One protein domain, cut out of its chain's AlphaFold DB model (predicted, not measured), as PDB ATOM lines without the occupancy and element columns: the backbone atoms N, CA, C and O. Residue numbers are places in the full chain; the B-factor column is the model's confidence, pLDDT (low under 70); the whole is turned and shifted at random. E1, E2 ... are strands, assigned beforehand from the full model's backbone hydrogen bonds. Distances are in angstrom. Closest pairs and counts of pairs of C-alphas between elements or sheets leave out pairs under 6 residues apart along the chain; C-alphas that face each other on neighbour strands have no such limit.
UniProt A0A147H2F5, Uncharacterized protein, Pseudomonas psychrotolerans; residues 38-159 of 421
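What this domain is: This is residues 38 to 159 of the 421 residues of an uncharacterized protein of Pseudomonas psychrotolerans (UniProt A0A147H2F5). Little of it is regular structure: the chain winds in stacked turns with two walls of parallel strands, E2, E4, E8, E10 and E3, E7, E9, E11, while hairpin E5-E6 packs on E1 and E2 at one end. The 122 printed residues include 11 strands, E1 to E11, 47 residues, and no named helix: all strand. E1 makes its sheet, E1-E2-E4-E8-E10, mixed. The whole is compact, radius of gyration of the C-alphas 14.5 A, spanning 44 by 30 by 26 A.

How they stand to each other: Residues 39 to 41, E1, and 44 to 48, E2, form a hairpin; N 46 and O 39 are within hydrogen-bond range, 2.8 A. Residues 87 to 93, E7, and 121 to 127, E9, are parallel, at 7 degrees, with N 90 and O 123 at 2.8 A.

Where its parts are: E1 begins at C-alpha 39 (199.566, 129.009, 125.310). E7 is 20.1 A long, E9 19.6 A. E11, residues 150 to 152, ends at C-alpha 152 (199.792, 140.174, 100.114).

The domain as a whole: The printed part has no cut. Links E8 to E9 and E9 to E10 are long. Confidence is under 70 at 26 residues, among them 107 to 114 and 129 to 140.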
ATOM      1  N   ALA A  38     197.557 132.013 123.213       94.81
ATOM      2  CA  ALA A  38     196.667 131.216 124.052       94.81
ATOM      3  C   ALA A  38     197.446 130.250 124.964       94.81
ATOM      4  O   ALA A  38     196.983 129.933 126.058       94.81
ATOM      5  N   GLY A  39     198.636 129.823 124.534       94.88
ATOM      6  CA  GLY A  39     199.566 129.009 125.310       94.88
ATOM      7  C   GLY A  39     200.639 128.376 124.428       94.88
ATOM      8  O   GLY A  39     200.676 128.614 123.222       94.88
ATOM      9  N   THR A  40     201.503 127.566 125.032       95.38
ATOM     10  CA  THR A  40     202.575 126.838 124.341       95.38
ATOM     11  C   THR A  40     202.371 125.341 124.540       95.38
ATOM     12  O   THR A  40     202.045 124.906 125.646       95.38
ATOM     13  N   PHE A  41     202.554 124.557 123.483       92.75
ATOM     14  CA  PHE A  41     202.479 123.097 123.505       92.75
ATOM     15  C   PHE A  41     203.560 122.540 122.574       92.75
ATOM     16  O   PHE A  41     203.723 123.054 121.473       92.75
ATOM     17  N   ASP A  42     204.344 121.566 123.043       90.44
ATOM     18  CA  ASP A  42     205.477 120.971 122.307       90.44
ATOM     19  C   ASP A  42     206.451 121.993 121.680       90.44
ATOM     20  O   ASP A  42     206.975 121.805 120.590       90.44
ATOM     21  N   GLY A  43     206.706 123.102 122.385       88.75
ATOM     22  CA  GLY A  43     207.616 124.161 121.925       88.75
ATOM     23  C   GLY A  43     207.009 125.145 120.917       88.75
ATOM     24  O   GLY A  43     207.644 126.152 120.619       88.75
ATOM     25  N   VAL A  44     205.770 124.924 120.465       91.81
ATOM     26  CA  VAL A  44     205.037 125.818 119.556       91.81
ATOM     27  C   VAL A  44     204.084 126.707 120.346       91.81
ATOM     28  O   VAL A  44     203.353 126.245 121.228       91.81
ATOM     29  N   THR A  45     204.071 128.001 120.038       94.94
ATOM     30  CA  THR A  45     203.144 128.956 120.651       94.94
ATOM     31  C   THR A  45     201.884 129.095 119.809       94.94
ATOM     32  O   THR A  45     201.933 129.482 118.646       94.94
ATOM     33  N   TYR A  46     200.736 128.800 120.412       94.75
ATOM     34  CA  TYR A  46     199.457 128.739 119.718       94.75
ATOM     35  C   TYR A  46     198.620 129.999 119.909       94.75
ATOM     36  O   TYR A  46     198.438 130.489 121.028       94.75
ATOM     37  N   TYR A  47     198.008 130.454 118.819       95.31
ATOM     38  CA  TYR A  47     196.983 131.493 118.821       95.31
ATOM     39  C   TYR A  47     195.604 130.869 118.591       95.31
ATOM     40  O   TYR A  47     195.326 130.273 117.550       95.31
ATOM     41  N   ALA A  48     194.719 131.012 119.582       93.38
ATOM     42  CA  ALA A  48     193.358 130.494 119.499       93.38
ATOM     43  C   ALA A  48     192.439 131.473 118.748       93.38
ATOM     44  O   ALA A  48     192.154 132.566 119.246       93.38
ATOM     45  N   PHE A  49     191.928 131.079 117.578       92.50
ATOM     46  CA  PHE A  49     191.061 131.939 116.760       92.50
ATOM     47  C   PHE A  49     189.572 131.849 117.118       92.50
ATOM     48  O   PHE A  49     188.807 132.744 116.762       92.50
ATOM     49  N   GLN A  50     189.139 130.828 117.861       89.56
ATOM     50  CA  GLN A  50     187.744 130.619 118.266       89.56
ATOM     51  C   GLN A  50     186.790 130.629 117.059       89.56
ATOM     52  O   GLN A  50     186.757 129.675 116.287       89.56
ATOM     53  N   SER A  51     186.001 131.694 116.899       86.06
ATOM     54  CA  SER A  51     185.100 131.918 115.762       86.06
ATOM     55  C   SER A  51     185.531 133.090 114.876       86.06
ATOM     56  O   SER A  51     184.760 133.520 114.020       86.06
ATOM     57  N   LYS A  52     186.711 133.673 115.114       88.94
ATOM     58  CA  LYS A  52     187.216 134.797 114.325       88.94
ATOM     59  C   LYS A  52     187.698 134.289 112.964       88.94
ATOM     60  O   LYS A  52     188.401 133.277 112.927       88.94
ATOM     61  N   PRO A  53     187.350 134.984 111.867       90.12
ATOM     62  CA  PRO A  53     187.830 134.615 110.546       90.12
ATOM     63  C   PRO A  53     189.229 135.137 110.226       90.12
ATOM     64  O   PRO A  53     189.834 134.724 109.244       90.12
ATOM     65  N   SER A  54     189.737 136.043 111.059       93.62
ATOM     66  CA  SER A  54     190.987 136.744 110.833       93.62
ATOM     67  C   SER A  54     191.746 136.906 112.145       93.62
ATOM     68  O   SER A  54     191.133 137.170 113.192       93.62
ATOM     69  N   LEU A  55     193.066 136.747 112.089       94.81
ATOM     70  CA  LEU A  55     193.992 137.104 113.161       94.81
ATOM     71  C   LEU A  55     195.023 138.112 112.650       94.81
ATOM     72  O   LEU A  55     195.410 138.094 111.486       94.81
ATOM     73  N   THR A  56     195.477 138.973 113.554       94.44
ATOM     74  CA  THR A  56     196.621 139.859 113.336       94.44
ATOM     75  C   THR A  56     197.680 139.502 114.359       94.44
ATOM     76  O   THR A  56     197.360 139.422 115.543       94.44
ATOM     77  N   LEU A  57     198.908 139.267 113.919       92.44
ATOM     78  CA  LEU A  57     200.064 139.028 114.768       92.44
ATOM     79  C   LEU A  57     201.024 140.209 114.658       92.44
ATOM     80  O   LEU A  57     201.228 140.754 113.575       92.44
ATOM     81  N   ASP A  58     201.593 140.586 115.796       89.88
ATOM     82  CA  ASP A  58     202.733 141.492 115.861       89.88
ATOM     83  C   ASP A  58     203.998 140.638 115.899       89.88
ATOM     84  O   ASP A  58     204.213 139.927 116.886       89.88
ATOM     85  N   ILE A  59     204.788 140.667 114.822       85.94
ATOM     86  CA  ILE A  59     205.951 139.788 114.692       85.94
ATOM     87  C   ILE A  59     207.010 140.072 115.761       85.94
ATOM     88  O   ILE A  59     207.656 139.152 116.245       85.94
ATOM     89  N   ASN A  60     207.115 141.319 116.232       84.12
ATOM     90  CA  ASN A  60     208.076 141.700 117.268       84.12
ATOM     91  C   ASN A  60     207.733 141.104 118.639       84.12
ATOM     92  O   ASN A  60     208.561 141.102 119.551       84.12
ATOM     93  N   ALA A  61     206.498 140.626 118.805       85.75
ATOM     94  CA  ALA A  61     206.015 139.962 120.008       85.75
ATOM     95  C   ALA A  61     205.800 138.451 119.812       85.75
ATOM     96  O   ALA A  61     205.434 137.766 120.775       85.75
ATOM     97  N   THR A  62     205.986 137.921 118.596       84.94
ATOM     98  CA  THR A  62     205.836 136.487 118.325       84.94
ATOM     99  C   THR A  62     207.130 135.728 118.613       84.94
ATOM    100  O   THR A  62     208.211 136.198 118.282       84.94
ATOM    101  N   PRO A  63     207.046 134.533 119.217       87.31
ATOM    102  CA  PRO A  63     208.188 133.634 119.311       87.31
ATOM    103  C   PRO A  63     208.483 132.972 117.958       87.31
ATOM    104  O   PRO A  63     207.652 133.005 117.056       87.31
ATOM    105  N   GLU A  64     209.627 132.293 117.866       87.00
ATOM    106  CA  GLU A  64     210.096 131.647 116.630       87.00
ATOM    107  C   GLU A  64     209.102 130.636 116.039       87.00
ATOM    108  O   GLU A  64     208.958 130.581 114.828       87.00
ATOM    109  N   TYR A  65     208.397 129.853 116.863       90.56
ATOM    110  CA  TYR A  65     207.459 128.830 116.384       90.56
ATOM    111  C   TYR A  65     206.020 129.180 116.748       90.56
ATOM    112  O   TYR A  65     205.658 129.240 117.933       90.56
ATOM    113  N   VAL A  66     205.188 129.362 115.724       92.56
ATOM    114  CA  VAL A  66     203.801 129.813 115.861       92.56
ATOM    115  C   VAL A  66     202.841 128.853 115.168       92.56
ATOM    116  O   VAL A  66     203.039 128.499 114.013       92.56
ATOM    117  N   GLY A  67     201.758 128.488 115.859       93.19
ATOM    118  CA  GLY A  67     200.664 127.687 115.305       93.19
ATOM    119  C   GLY A  67     199.285 128.283 115.590       93.19
ATOM    120  O   GLY A  67     199.113 129.159 116.449       93.19
ATOM    121  N   PHE A  68     198.264 127.777 114.899       93.56
ATOM    122  CA  PHE A  68     196.888 128.266 115.013       93.56
ATOM    123  C   PHE A  68     195.939 127.151 115.423       93.56
ATOM    124  O   PHE A  68     195.987 126.054 114.894       93.56
ATOM    125  N   ALA A  69     195.022 127.422 116.348       92.69
ATOM    126  CA  ALA A  69     194.031 126.430 116.761       92.69
ATOM    127  C   ALA A  69     192.667 127.075 116.970       92.69
ATOM    128  O   ALA A  69     192.562 128.257 117.300       92.69
ATOM    129  N   LYS A  70     191.589 126.299 116.827       91.56
ATOM    130  CA  LYS A  70     190.248 126.828 117.097       91.56
ATOM    131  C   LYS A  70     190.110 127.185 118.569       91.56
ATOM    132  O   LYS A  70     189.678 128.282 118.912       91.56
ATOM    133  N   THR A  71     190.507 126.275 119.444       92.75
ATOM    134  CA  THR A  71     190.598 126.520 120.884       92.75
ATOM    135  C   THR A  71     191.896 125.941 121.422       92.75
ATOM    136  O   THR A  71     192.496 125.071 120.800       92.75
ATOM    137  N   PHE A  72     192.323 126.413 122.587       93.94
ATOM    138  CA  PHE A  72     193.508 125.924 123.279       93.94
ATOM    139  C   PHE A  72     193.162 125.742 124.757       93.94
ATOM    140  O   PHE A  72     192.528 126.621 125.347       93.94
ATOM    141  N   ASP A  73     193.544 124.609 125.340       94.62
ATOM    142  CA  ASP A  73     193.377 124.342 126.769       94.62
ATOM    143  C   ASP A  73     194.573 123.560 127.342       94.62
ATOM    144  O   ASP A  73     195.611 123.416 126.700       94.62
ATOM    145  N   ALA A  74     194.446 123.054 128.573       91.44
ATOM    146  CA  ALA A  74     195.513 122.315 129.252       91.44
ATOM    147  C   ALA A  74     195.951 121.017 128.539       91.44
ATOM    148  O   ALA A  74     196.973 120.445 128.912       91.44
ATOM    149  N   LYS A  75     195.184 120.525 127.557       92.00
ATOM    150  CA  LYS A  75     195.526 119.360 126.728       92.00
ATOM    151  C   LYS A  75     196.180 119.747 125.396       92.00
ATOM    152  O   LYS A  75     196.518 118.843 124.640       92.00
ATOM    153  N   GLY A  76     196.349 121.041 125.122       91.94
ATOM    154  CA  GLY A  76     196.965 121.556 123.902       91.94
ATOM    155  C   GLY A  76     195.961 122.155 122.904       91.94
ATOM    156  O   GLY A  76     194.866 122.584 123.298       91.94
ATOM    157  N   PRO A  77     196.342 122.253 121.615       92.38
ATOM    158  CA  PRO A  77     195.503 122.821 120.565       92.38
ATOM    159  C   PRO A  77     194.347 121.888 120.187       92.38
ATOM    160  O   PRO A  77     194.502 120.673 120.080       92.38
ATOM    161  N   HIS A  78     193.179 122.471 119.923       90.19
ATOM    162  CA  HIS A  78     192.003 121.763 119.418       90.19
ATOM    163  C   HIS A  78     191.569 122.352 118.085       90.19
ATOM    164  O   HIS A  78     191.361 123.564 117.950       90.19
ATOM    165  N   TYR A  79     191.352 121.467 117.123       87.75
ATOM    166  CA  TYR A  79     190.953 121.801 115.764       87.75
ATOM    167  C   TYR A  79     189.513 121.353 115.491       87.75
ATOM    168  O   TYR A  79     188.948 120.532 116.216       87.75
ATOM    169  N   SER A  80     188.890 121.871 114.433       76.44
ATOM    170  CA  SER A  80     187.575 121.392 113.991       76.44
ATOM    171  C   SER A  80     187.485 121.327 112.479       76.44
ATOM    172  O   SER A  80     188.042 122.184 111.803       76.44
ATOM    173  N   ALA A  81     186.684 120.401 111.951       69.62
ATOM    174  CA  ALA A  81     186.258 120.472 110.556       69.62
ATOM    175  C   ALA A  81     185.545 121.815 110.283       69.62
ATOM    176  O   ALA A  81     184.741 122.266 111.103       69.62
ATOM    177  N   GLY A  82     185.850 122.457 109.150       69.62
ATOM    178  CA  GLY A  82     185.263 123.750 108.770       69.62
ATOM    179  C   GLY A  82     185.836 124.956 109.526       69.62
ATOM    180  O   GLY A  82     185.075 125.807 109.986       69.62
ATOM    181  N   SER A  83     187.159 125.005 109.701       75.19
ATOM    182  CA  SER A  83     187.874 126.091 110.387       75.19
ATOM    183  C   SER A  83     187.496 127.478 109.874       75.19
ATOM    184  O   SER A  83     187.316 127.686 108.675       75.19
ATOM    185  N   THR A  84     187.364 128.422 110.809       82.88
ATOM    186  CA  THR A  84     186.931 129.788 110.501       82.88
ATOM    187  C   THR A  84     188.082 130.700 110.125       82.88
ATOM    188  O   THR A  84     187.818 131.665 109.426       82.88
ATOM    189  N   LEU A  85     189.319 130.424 110.555       91.19
ATOM    190  CA  LEU A  85     190.476 131.270 110.260       91.19
ATOM    191  C   LEU A  85     190.829 131.205 108.769       91.19
ATOM    192  O   LEU A  85     191.466 130.257 108.317       91.19
ATOM    193  N   THR A  86     190.397 132.212 108.019       91.81
ATOM    194  CA  THR A  86     190.630 132.344 106.577       91.81
ATOM    195  C   THR A  86     191.695 133.377 106.246       91.81
ATOM    196  O   THR A  86     192.237 133.348 105.145       91.81
ATOM    197  N   GLU A  87     191.994 134.282 107.176       94.25
ATOM    198  CA  GLU A  87     192.944 135.372 106.972       94.25
ATOM    199  C   GLU A  87     193.940 135.464 108.129       94.25
ATOM    200  O   GLU A  87     193.566 135.465 109.304       94.25
ATOM    201  N   LEU A  88     195.215 135.597 107.790       94.75
ATOM    202  CA  LEU A  88     196.279 135.911 108.731       94.75
ATOM    203  C   LEU A  88     196.934 137.223 108.305       94.75
ATOM    204  O   LEU A  88     197.217 137.422 107.128       94.75
ATOM    205  N   ASN A  89     197.154 138.124 109.255       94.38
ATOM    206  CA  ASN A  89     197.856 139.381 109.029       94.38
ATOM    207  C   ASN A  89     199.088 139.424 109.928       94.38
ATOM    208  O   ASN A  89     198.960 139.233 111.136       94.38
ATOM    209  N   LEU A  90     200.250 139.706 109.359       91.88
ATOM    210  CA  LEU A  90     201.499 139.920 110.073       91.88
ATOM    211  C   LEU A  90     201.858 141.397 109.970       91.88
ATOM    212  O   LEU A  90     201.885 141.963 108.878       91.88
ATOM    213  N   THR A  91     202.112 142.022 111.109       90.62
ATOM    214  CA  THR A  91     202.512 143.428 111.203       90.62
ATOM    215  C   THR A  91     203.711 143.554 112.121       90.62
ATOM    216  O   THR A  91     203.864 142.732 113.018       90.62
ATOM    217  N   GLY A  92     204.506 144.599 111.945       86.19
ATOM    218  CA  GLY A  92     205.614 144.910 112.839       86.19
ATOM    219  C   GLY A  92     206.740 145.594 112.086       86.19
ATOM    220  O   GLY A  92     206.590 145.964 110.918       86.19
ATOM    221  N   HIS A  93     207.871 145.746 112.755       80.44
ATOM    222  CA  HIS A  93     209.119 146.154 112.132       80.44
ATOM    223  C   HIS A  93     210.122 145.006 112.168       80.44
ATOM    224  O   HIS A  93     210.090 144.166 113.064       80.44
ATOM    225  N   TYR A  94     211.000 144.931 111.178       68.81
ATOM    226  CA  TYR A  94     211.968 143.846 111.118       68.81
ATOM    227  C   TYR A  94     213.091 144.047 112.153       68.81
ATOM    228  O   TYR A  94     213.539 145.170 112.369       68.81
ATOM    229  N   GLU A  95     213.532 142.975 112.821       68.94
ATOM    230  CA  GLU A  95     214.625 142.998 113.820       68.94
ATOM    231  C   GLU A  95     215.517 141.734 113.753       68.94
ATOM    232  O   GLU A  95     216.083 141.323 114.767       68.94
ATOM    233  N   GLY A  96     215.616 141.060 112.599       62.28
ATOM    234  CA  GLY A  96     216.394 139.810 112.489       62.28
ATOM    235  C   GLY A  96     215.760 138.615 113.218       62.28
ATOM    236  O   GLY A  96     216.459 137.700 113.654       62.28
ATOM    237  N   GLN A  97     214.441 138.649 113.439       65.00
ATOM    238  CA  GLN A  97     213.706 137.594 114.137       65.00
ATOM    239  C   GLN A  97     213.189 136.559 113.136       65.00
ATOM    240  O   GLN A  97     212.373 136.875 112.272       65.00
ATOM    241  N   LEU A  98     213.603 135.303 113.302       73.38
ATOM    242  CA  LEU A  98     213.040 134.191 112.543       73.38
ATOM    243  C   LEU A  98     211.657 133.842 113.100       73.38
ATOM    244  O   LEU A  98     211.540 133.493 114.273       73.38
ATOM    245  N   THR A  99     210.618 133.912 112.265       77.69
ATOM    246  CA  THR A  99     209.259 133.477 112.617       77.69
ATOM    247  C   THR A  99     208.805 132.391 111.651       77.69
ATOM    248  O   THR A  99     208.635 132.638 110.459       77.69
ATOM    249  N   ARG A 100     208.579 131.193 112.183       86.31
ATOM    250  CA  ARG A 100     208.074 130.021 111.471       86.31
ATOM    251  C   ARG A 100     206.591 129.848 111.766       86.31
ATOM    252  O   ARG A 100     206.195 129.670 112.924       86.31
ATOM    253  N   LEU A 101     205.773 129.927 110.721       89.00
ATOM    254  CA  LEU A 101     204.322 129.829 110.823       89.00
ATOM    255  C   LEU A 101     203.860 128.447 110.373       89.00
ATOM    256  O   LEU A 101     204.098 128.057 109.236       89.00
ATOM    257  N   ASP A 102     203.125 127.757 111.240       89.06
ATOM    258  CA  ASP A 102     202.400 126.535 110.904       89.06
ATOM    259  C   ASP A 102     200.922 126.868 110.635       89.06
ATOM    260  O   ASP A 102     200.153 127.180 111.551       89.06
ATOM    261  N   GLY A 103     200.527 126.825 109.362       86.00
ATOM    262  CA  GLY A 103     199.187 127.109 108.846       86.00
ATOM    263  C   GLY A 103     198.145 126.019 109.123       86.00
ATOM    264  O   GLY A 103     196.973 126.181 108.744       86.00
ATOM    265  N   HIS A 104     198.526 124.937 109.806       87.69
ATOM    266  CA  HIS A 104     197.622 123.866 110.203       87.69
ATOM    267  C   HIS A 104     196.500 124.414 111.088       87.69
ATOM    268  O   HIS A 104     196.703 124.940 112.179       87.69
ATOM    269  N   THR A 105     195.268 124.304 110.598       80.25
ATOM    270  CA  THR A 105     194.090 124.877 111.266       80.25
ATOM    271  C   THR A 105     192.929 123.897 111.351       80.25
ATOM    272  O   THR A 105     191.928 124.201 112.010       80.25
ATOM    273  N   ARG A 106     193.024 122.724 110.715       77.69
ATOM    274  CA  ARG A 106     191.970 121.699 110.628       77.69
ATOM    275  C   ARG A 106     192.328 120.456 111.433       77.69
ATOM    276  O   ARG A 106     193.412 120.337 111.958       77.69
ATOM    277  N   GLY A 107     191.347 119.588 111.675       66.00
ATOM    278  CA  GLY A 107     191.567 118.382 112.480       66.00
ATOM    279  C   GLY A 107     192.432 117.356 111.756       66.00
ATOM    280  O   GLY A 107     192.274 117.182 110.556       66.00
ATOM    281  N   ALA A 108     193.272 116.655 112.523       53.56
ATOM    282  CA  ALA A 108     194.232 115.657 112.068       53.56
ATOM    283  C   ALA A 108     193.597 114.518 111.250       53.56
ATOM    284  O   ALA A 108     193.202 113.481 111.784       53.56
ATOM    285  N   THR A 109     193.579 114.673 109.937       51.69
ATOM    286  CA  THR A 109     193.918 113.564 109.049       51.69
ATOM    287  C   THR A 109     195.300 113.866 108.515       51.69
ATOM    288  O   THR A 109     195.430 114.327 107.404       51.69
ATOM    289  N   THR A 110     196.331 113.664 109.335       45.00
ATOM    290  CA  THR A 110     197.722 113.857 108.917       45.00
ATOM    291  C   THR A 110     198.018 113.013 107.680       45.00
ATOM    292  O   THR A 110     198.026 111.781 107.766       45.00
ATOM    293  N   GLY A 111     198.273 113.670 106.556       47.50
ATOM    294  CA  GLY A 111     198.755 113.062 105.325       47.50
ATOM    295  C   GLY A 111     198.989 114.135 104.269       47.50
ATOM    296  O   GLY A 111     198.243 115.101 104.200       47.50
ATOM    297  N   ILE A 112     199.990 113.932 103.413       49.12
ATOM    298  CA  ILE A 112     200.242 114.759 102.215       49.12
ATOM    299  C   ILE A 112     199.042 114.797 101.243       49.12
ATOM    300  O   ILE A 112     199.019 115.588 100.309       49.12
ATOM    301  N   ASP A 113     198.028 113.961 101.488       54.44
ATOM    302  CA  ASP A 113     196.834 113.794 100.665       54.44
ATOM    303  C   ASP A 113     195.649 114.687 101.115       54.44
ATOM    304  O   ASP A 113     194.564 114.611 100.518       54.44
ATOM    305  N   THR A 114     195.797 115.503 102.174       64.81
ATOM    306  CA  THR A 114     194.728 116.379 102.697       64.81
ATOM    307  C   THR A 114     195.133 117.849 102.787       64.81
ATOM    308  O   THR A 114     196.281 118.188 103.031       64.81
ATOM    309  N   LEU A 115     194.149 118.729 102.563       75.62
ATOM    310  CA  LEU A 115     194.283 120.176 102.738       75.62
ATOM    311  C   LEU A 115     193.888 120.549 104.175       75.62
ATOM    312  O   LEU A 115     192.694 120.615 104.516       75.62
ATOM    313  N   ASP A 116     194.895 120.766 105.009       79.75
ATOM    314  CA  ASP A 116     194.820 120.934 106.458       79.75
ATOM    315  C   ASP A 116     194.827 122.415 106.885       79.75
ATOM    316  O   ASP A 116     194.507 122.744 108.041       79.75
ATOM    317  N   SER A 117     195.068 123.333 105.944       86.25
ATOM    318  CA  SER A 117     194.894 124.769 106.148       86.25
ATOM    319  C   SER A 117     193.501 125.270 105.756       86.25
ATOM    320  O   SER A 117     192.879 124.850 104.783       86.25
ATOM    321  N   SER A 118     192.958 126.218 106.516       87.69
ATOM    322  CA  SER A 118     191.853 127.081 106.087       87.69
ATOM    323  C   SER A 118     192.295 128.491 105.720       87.69
ATOM    324  O   SER A 118     191.449 129.260 105.261       87.69
ATOM    325  N   ILE A 119     193.569 128.837 105.929       91.12
ATOM    326  CA  ILE A 119     194.081 130.183 105.683       91.12
ATOM    327  C   ILE A 119     194.187 130.373 104.172       91.12
ATOM    328  O   ILE A 119     194.999 129.741 103.511       91.12
ATOM    329  N   ALA A 120     193.332 131.233 103.627       91.94
ATOM    330  CA  ALA A 120     193.270 131.540 102.204       91.94
ATOM    331  C   ALA A 120     194.018 132.833 101.856       91.94
ATOM    332  O   ALA A 120     194.437 133.000 100.713       91.94
ATOM    333  N   LYS A 121     194.197 133.744 102.822       94.31
ATOM    334  CA  LYS A 121     194.960 134.981 102.639       94.31
ATOM    335  C   LYS A 121     195.973 135.179 103.763       94.31
ATOM    336  O   LYS A 121     195.600 135.165 104.936       94.31
ATOM    337  N   LEU A 122     197.217 135.452 103.385       95.12
ATOM    338  CA  LEU A 122     198.269 135.943 104.261       95.12
ATOM    339  C   LEU A 122     198.606 137.376 103.847       95.12
ATOM    340  O   LEU A 122     199.018 137.606 102.717       95.12
ATOM    341  N   THR A 123     198.398 138.337 104.741       95.06
ATOM    342  CA  THR A 123     198.829 139.727 104.544       95.06
ATOM    343  C   THR A 123     200.069 139.971 105.386       95.06
ATOM    344  O   THR A 123     200.038 139.726 106.591       95.06
ATOM    345  N   VAL A 124     201.137 140.474 104.784       91.62
ATOM    346  CA  VAL A 124     202.390 140.804 105.462       91.62
ATOM    347  C   VAL A 124     202.622 142.304 105.316       91.62
ATOM    348  O   VAL A 124     202.435 142.889 104.254       91.62
ATOM    349  N   SER A 125     202.902 142.983 106.417       91.81
ATOM    350  CA  SER A 125     203.106 144.432 106.438       91.81
ATOM    351  C   SER A 125     204.229 144.741 107.411       91.81
ATOM    352  O   SER A 125     203.983 145.110 108.562       91.81
ATOM    353  N   LEU A 126     205.452 144.507 106.945       87.56
ATOM    354  CA  LEU A 126     206.665 144.695 107.726       87.56
ATOM    355  C   LEU A 126     207.384 145.958 107.278       87.56
ATOM    356  O   LEU A 126     207.546 146.206 106.086       87.56
ATOM    357  N   THR A 127     207.818 146.763 108.235       86.44
ATOM    358  CA  THR A 127     208.623 147.955 107.954       86.44
ATOM    359  C   THR A 127     210.059 147.743 108.381       86.44
ATOM    360  O   THR A 127     210.321 147.083 109.384       86.44
ATOM    361  N   ASP A 128     210.988 148.353 107.660       73.75
ATOM    362  CA  ASP A 128     212.385 148.336 108.067       73.75
ATOM    363  C   ASP A 128     212.664 149.363 109.183       73.75
ATOM    364  O   ASP A 128     211.936 150.351 109.346       73.75
ATOM    365  N   VAL A 129     213.733 149.143 109.948       64.38
ATOM    366  CA  VAL A 129     214.355 150.165 110.796       64.38
ATOM    367  C   VAL A 129     215.733 150.503 110.221       64.38
ATOM    368  O   VAL A 129     216.400 149.605 109.725       64.38
ATOM    369  N   PRO A 130     216.224 151.755 110.317       56.03
ATOM    370  CA  PRO A 130     217.446 152.219 109.629       56.03
ATOM    371  C   PRO A 130     218.763 151.465 109.909       56.03
ATOM    372  O   PRO A 130     219.818 151.909 109.463       56.03
ATOM    373  N   THR A 131     218.739 150.413 110.723       56.53
ATOM    374  CA  THR A 131     219.894 149.644 111.190       56.53
ATOM    375  C   THR A 131     219.962 148.221 110.643       56.53
ATOM    376  O   THR A 131     220.926 147.538 110.978       56.53
ATOM    377  N   ASN A 132     218.980 147.753 109.870       56.09
ATOM    378  CA  ASN A 132     219.002 146.388 109.350       56.09
ATOM    379  C   ASN A 132     219.571 146.346 107.930       56.09
ATOM    380  O   ASN A 132     219.297 147.215 107.107       56.09
ATOM    381  N   GLU A 133     220.348 145.306 107.649       53.84
ATOM    382  CA  GLU A 133     220.680 144.873 106.294       53.84
ATOM    383  C   GLU A 133     219.833 143.622 106.008       53.84
ATOM    384  O   GLU A 133     219.604 142.822 106.916       53.84
ATOM    385  N   PHE A 134     219.332 143.467 104.781       52.12
ATOM    386  CA  PHE A 134     218.658 142.238 104.353       52.12
ATOM    387  C   PHE A 134     219.657 141.072 104.360       52.12
ATOM    388  O   PHE A 134     220.747 141.184 103.789       52.12
ATOM    389  N   HIS A 135     219.290 139.950 104.976       53.97
ATOM    390  CA  HIS A 135     220.034 138.697 104.903       53.97
ATOM    391  C   HIS A 135     219.154 137.605 104.285       53.97
ATOM    392  O   HIS A 135     218.029 137.405 104.710       53.97
ATOM    393  N   GLU A 136     219.672 136.810 103.346       46.78
ATOM    394  CA  GLU A 136     218.930 135.688 102.724       46.78
ATOM    395  C   GLU A 136     218.374 134.662 103.741       46.78
ATOM    396  O   GLU A 136     217.457 133.904 103.437       46.78
ATOM    397  N   SER A 137     218.905 134.637 104.971       47.81
ATOM    398  CA  SER A 137     218.389 133.837 106.093       47.81
ATOM    399  C   SER A 137     217.133 134.411 106.773       47.81
ATOM    400  O   SER A 137     216.587 133.773 107.676       47.81
ATOM    401  N   ASP A 138     216.681 135.596 106.363       54.16
ATOM    402  CA  ASP A 138     215.542 136.345 106.898       54.16
ATOM    403  C   ASP A 138     214.222 135.852 106.275       54.16
ATOM    404  O   ASP A 138     213.620 136.502 105.422       54.16
ATOM    405  N   ILE A 139     213.780 134.652 106.668       61.34
ATOM    406  CA  ILE A 139     212.700 133.922 105.981       61.34
ATOM    407  C   ILE A 139     211.452 133.820 106.868       61.34
ATOM    408  O   ILE A 139     211.510 133.283 107.978       61.34
ATOM    409  N   ILE A 140     210.291 134.258 106.364       66.88
ATOM    410  CA  ILE A 140     209.001 133.803 106.907       66.88
ATOM    411  C   ILE A 140     208.724 132.443 106.278       66.88
ATOM    412  O   ILE A 140     208.264 132.359 105.141       66.88
ATOM    413  N   THR A 141     209.009 131.365 107.007       75.25
ATOM    414  CA  THR A 141     208.732 130.016 106.503       75.25
ATOM    415  C   THR A 141     207.261 129.679 106.714       75.25
ATOM    416  O   THR A 141     206.725 129.830 107.820       75.25
ATOM    417  N   LEU A 142     206.611 129.222 105.646       81.50
ATOM    418  CA  LEU A 142     205.199 128.866 105.624       81.50
ATOM    419  C   LEU A 142     205.055 127.341 105.594       81.50
ATOM    420  O   LEU A 142     205.090 126.720 104.540       81.50
ATOM    421  N   ASP A 143     204.835 126.730 106.753       81.69
ATOM    422  CA  ASP A 143     204.549 125.297 106.838       81.69
ATOM    423  C   ASP A 143     203.031 125.065 106.844       81.69
ATOM    424  O   ASP A 143     202.285 125.798 107.489       81.69
ATOM    425  N   ASN A 144     202.543 124.039 106.140       80.56
ATOM    426  CA  ASN A 144     201.116 123.674 106.092       80.56
ATOM    427  C   ASN A 144     200.177 124.821 105.648       80.56
ATOM    428  O   ASN A 144     199.067 124.968 106.165       80.56
ATOM    429  N   PHE A 145     200.596 125.639 104.676       87.06
ATOM    430  CA  PHE A 145     199.760 126.650 104.004       87.06
ATOM    431  C   PHE A 145     199.136 126.124 102.693       87.06
ATOM    432  O   PHE A 145     198.919 126.866 101.734       87.06
ATOM    433  N   ASP A 146     198.763 124.843 102.672       82.44
ATOM    434  CA  ASP A 146     198.279 124.096 101.498       82.44
ATOM    435  C   ASP A 146     197.061 124.698 100.761       82.44
ATOM    436  O   ASP A 146     196.803 124.370  99.602       82.44
ATOM    437  N   SER A 147     196.318 125.592 101.421       85.81
ATOM    438  CA  SER A 147     195.091 126.226 100.921       85.81
ATOM    439  C   SER A 147     195.199 127.744 100.740       85.81
ATOM    440  O   SER A 147     194.189 128.402 100.452       85.81
ATOM    441  N   LEU A 148     196.394 128.307 100.918       90.31
ATOM    442  CA  LEU A 148     196.685 129.712 100.655       90.31
ATOM    443  C   LEU A 148     196.388 130.066  99.191       90.31
ATOM    444  O   LEU A 148     196.764 129.369  98.261       90.31
ATOM    445  N   GLN A 149     195.682 131.172  98.978       92.06
ATOM    446  CA  GLN A 149     195.355 131.671  97.638       92.06
ATOM    447  C   GLN A 149     196.098 132.953  97.324       92.06
ATOM    448  O   GLN A 149     196.492 133.185  96.181       92.06
ATOM    449  N   THR A 150     196.279 133.782  98.347       93.62
ATOM    450  CA  THR A 150     196.862 135.105  98.212       93.62
ATOM    451  C   THR A 150     197.883 135.342  99.307       93.62
ATOM    452  O   THR A 150     197.544 135.308 100.493       93.62
ATOM    453  N   PHE A 151     199.100 135.657  98.887       95.12
ATOM    454  CA  PHE A 151     200.084 136.355  99.696       95.12
ATOM    455  C   PHE A 151     200.069 137.841  99.313       95.12
ATOM    456  O   PHE A 151     200.150 138.175  98.135       95.12
ATOM    457  N   ASP A 152     199.910 138.724 100.296       96.50
ATOM    458  CA  ASP A 152     199.792 140.174 100.114       96.50
ATOM    459  C   ASP A 152     200.771 140.896 101.046       96.50
ATOM    460  O   ASP A 152     200.440 141.272 102.171       96.50
ATOM    461  N   GLY A 153     202.000 141.039 100.570       93.38
ATOM    462  CA  GLY A 153     203.101 141.803 101.144       93.38
ATOM    463  C   GLY A 153     203.180 143.248 100.645       93.38
ATOM    464  O   GLY A 153     204.161 143.919 100.934       93.38
ATOM    465  N   SER A 154     202.168 143.754  99.927       94.94
ATOM    466  CA  SER A 154     202.200 145.053  99.219       94.94
ATOM    467  C   SER A 154     202.497 146.285 100.081       94.94
ATOM    468  O   SER A 154     202.786 147.367  99.574       94.94
ATOM    469  N   LYS A 155     202.383 146.153 101.405       92.81
ATOM    470  CA  LYS A 155     202.661 147.220 102.376       92.81
ATOM    471  C   LYS A 155     204.001 147.059 103.080       92.81
ATOM    472  O   LYS A 155     204.315 147.886 103.937       92.81
ATOM    473  N   SER A 156     204.735 145.993 102.788       89.81
ATOM    474  CA  SER A 156     206.068 145.805 103.328       89.81
ATOM    475  C   SER A 156     207.048 146.758 102.650       89.81
ATOM    476  O   SER A 156     206.924 147.069 101.469       89.81
ATOM    477  N   THR A 157     208.009 147.257 103.412       88.19
ATOM    478  CA  THR A 157     209.105 148.093 102.889       88.19
ATOM    479  C   THR A 157     210.473 147.450 103.109       88.19
ATOM    480  O   THR A 157     211.492 148.068 102.836       88.19
ATOM    481  N   VAL A 158     210.484 146.257 103.696       85.38
ATOM    482  CA  VAL A 158     211.635 145.373 103.901       85.38
ATOM    483  C   VAL A 158     211.522 144.259 102.868       85.38
ATOM    484  O   VAL A 158     210.400 143.851 102.560       85.38
ATOM    485  N   GLY A 159     212.667 143.787 102.372       85.06
ATOM    486  CA  GLY A 159     212.739 142.630 101.485       85.06
ATOM    487  C   GLY A 159     212.170 141.377 102.143       85.06
ATOM    488  O   GLY A 159     212.486 141.069 103.295       85.06
TER     489      GLY A 159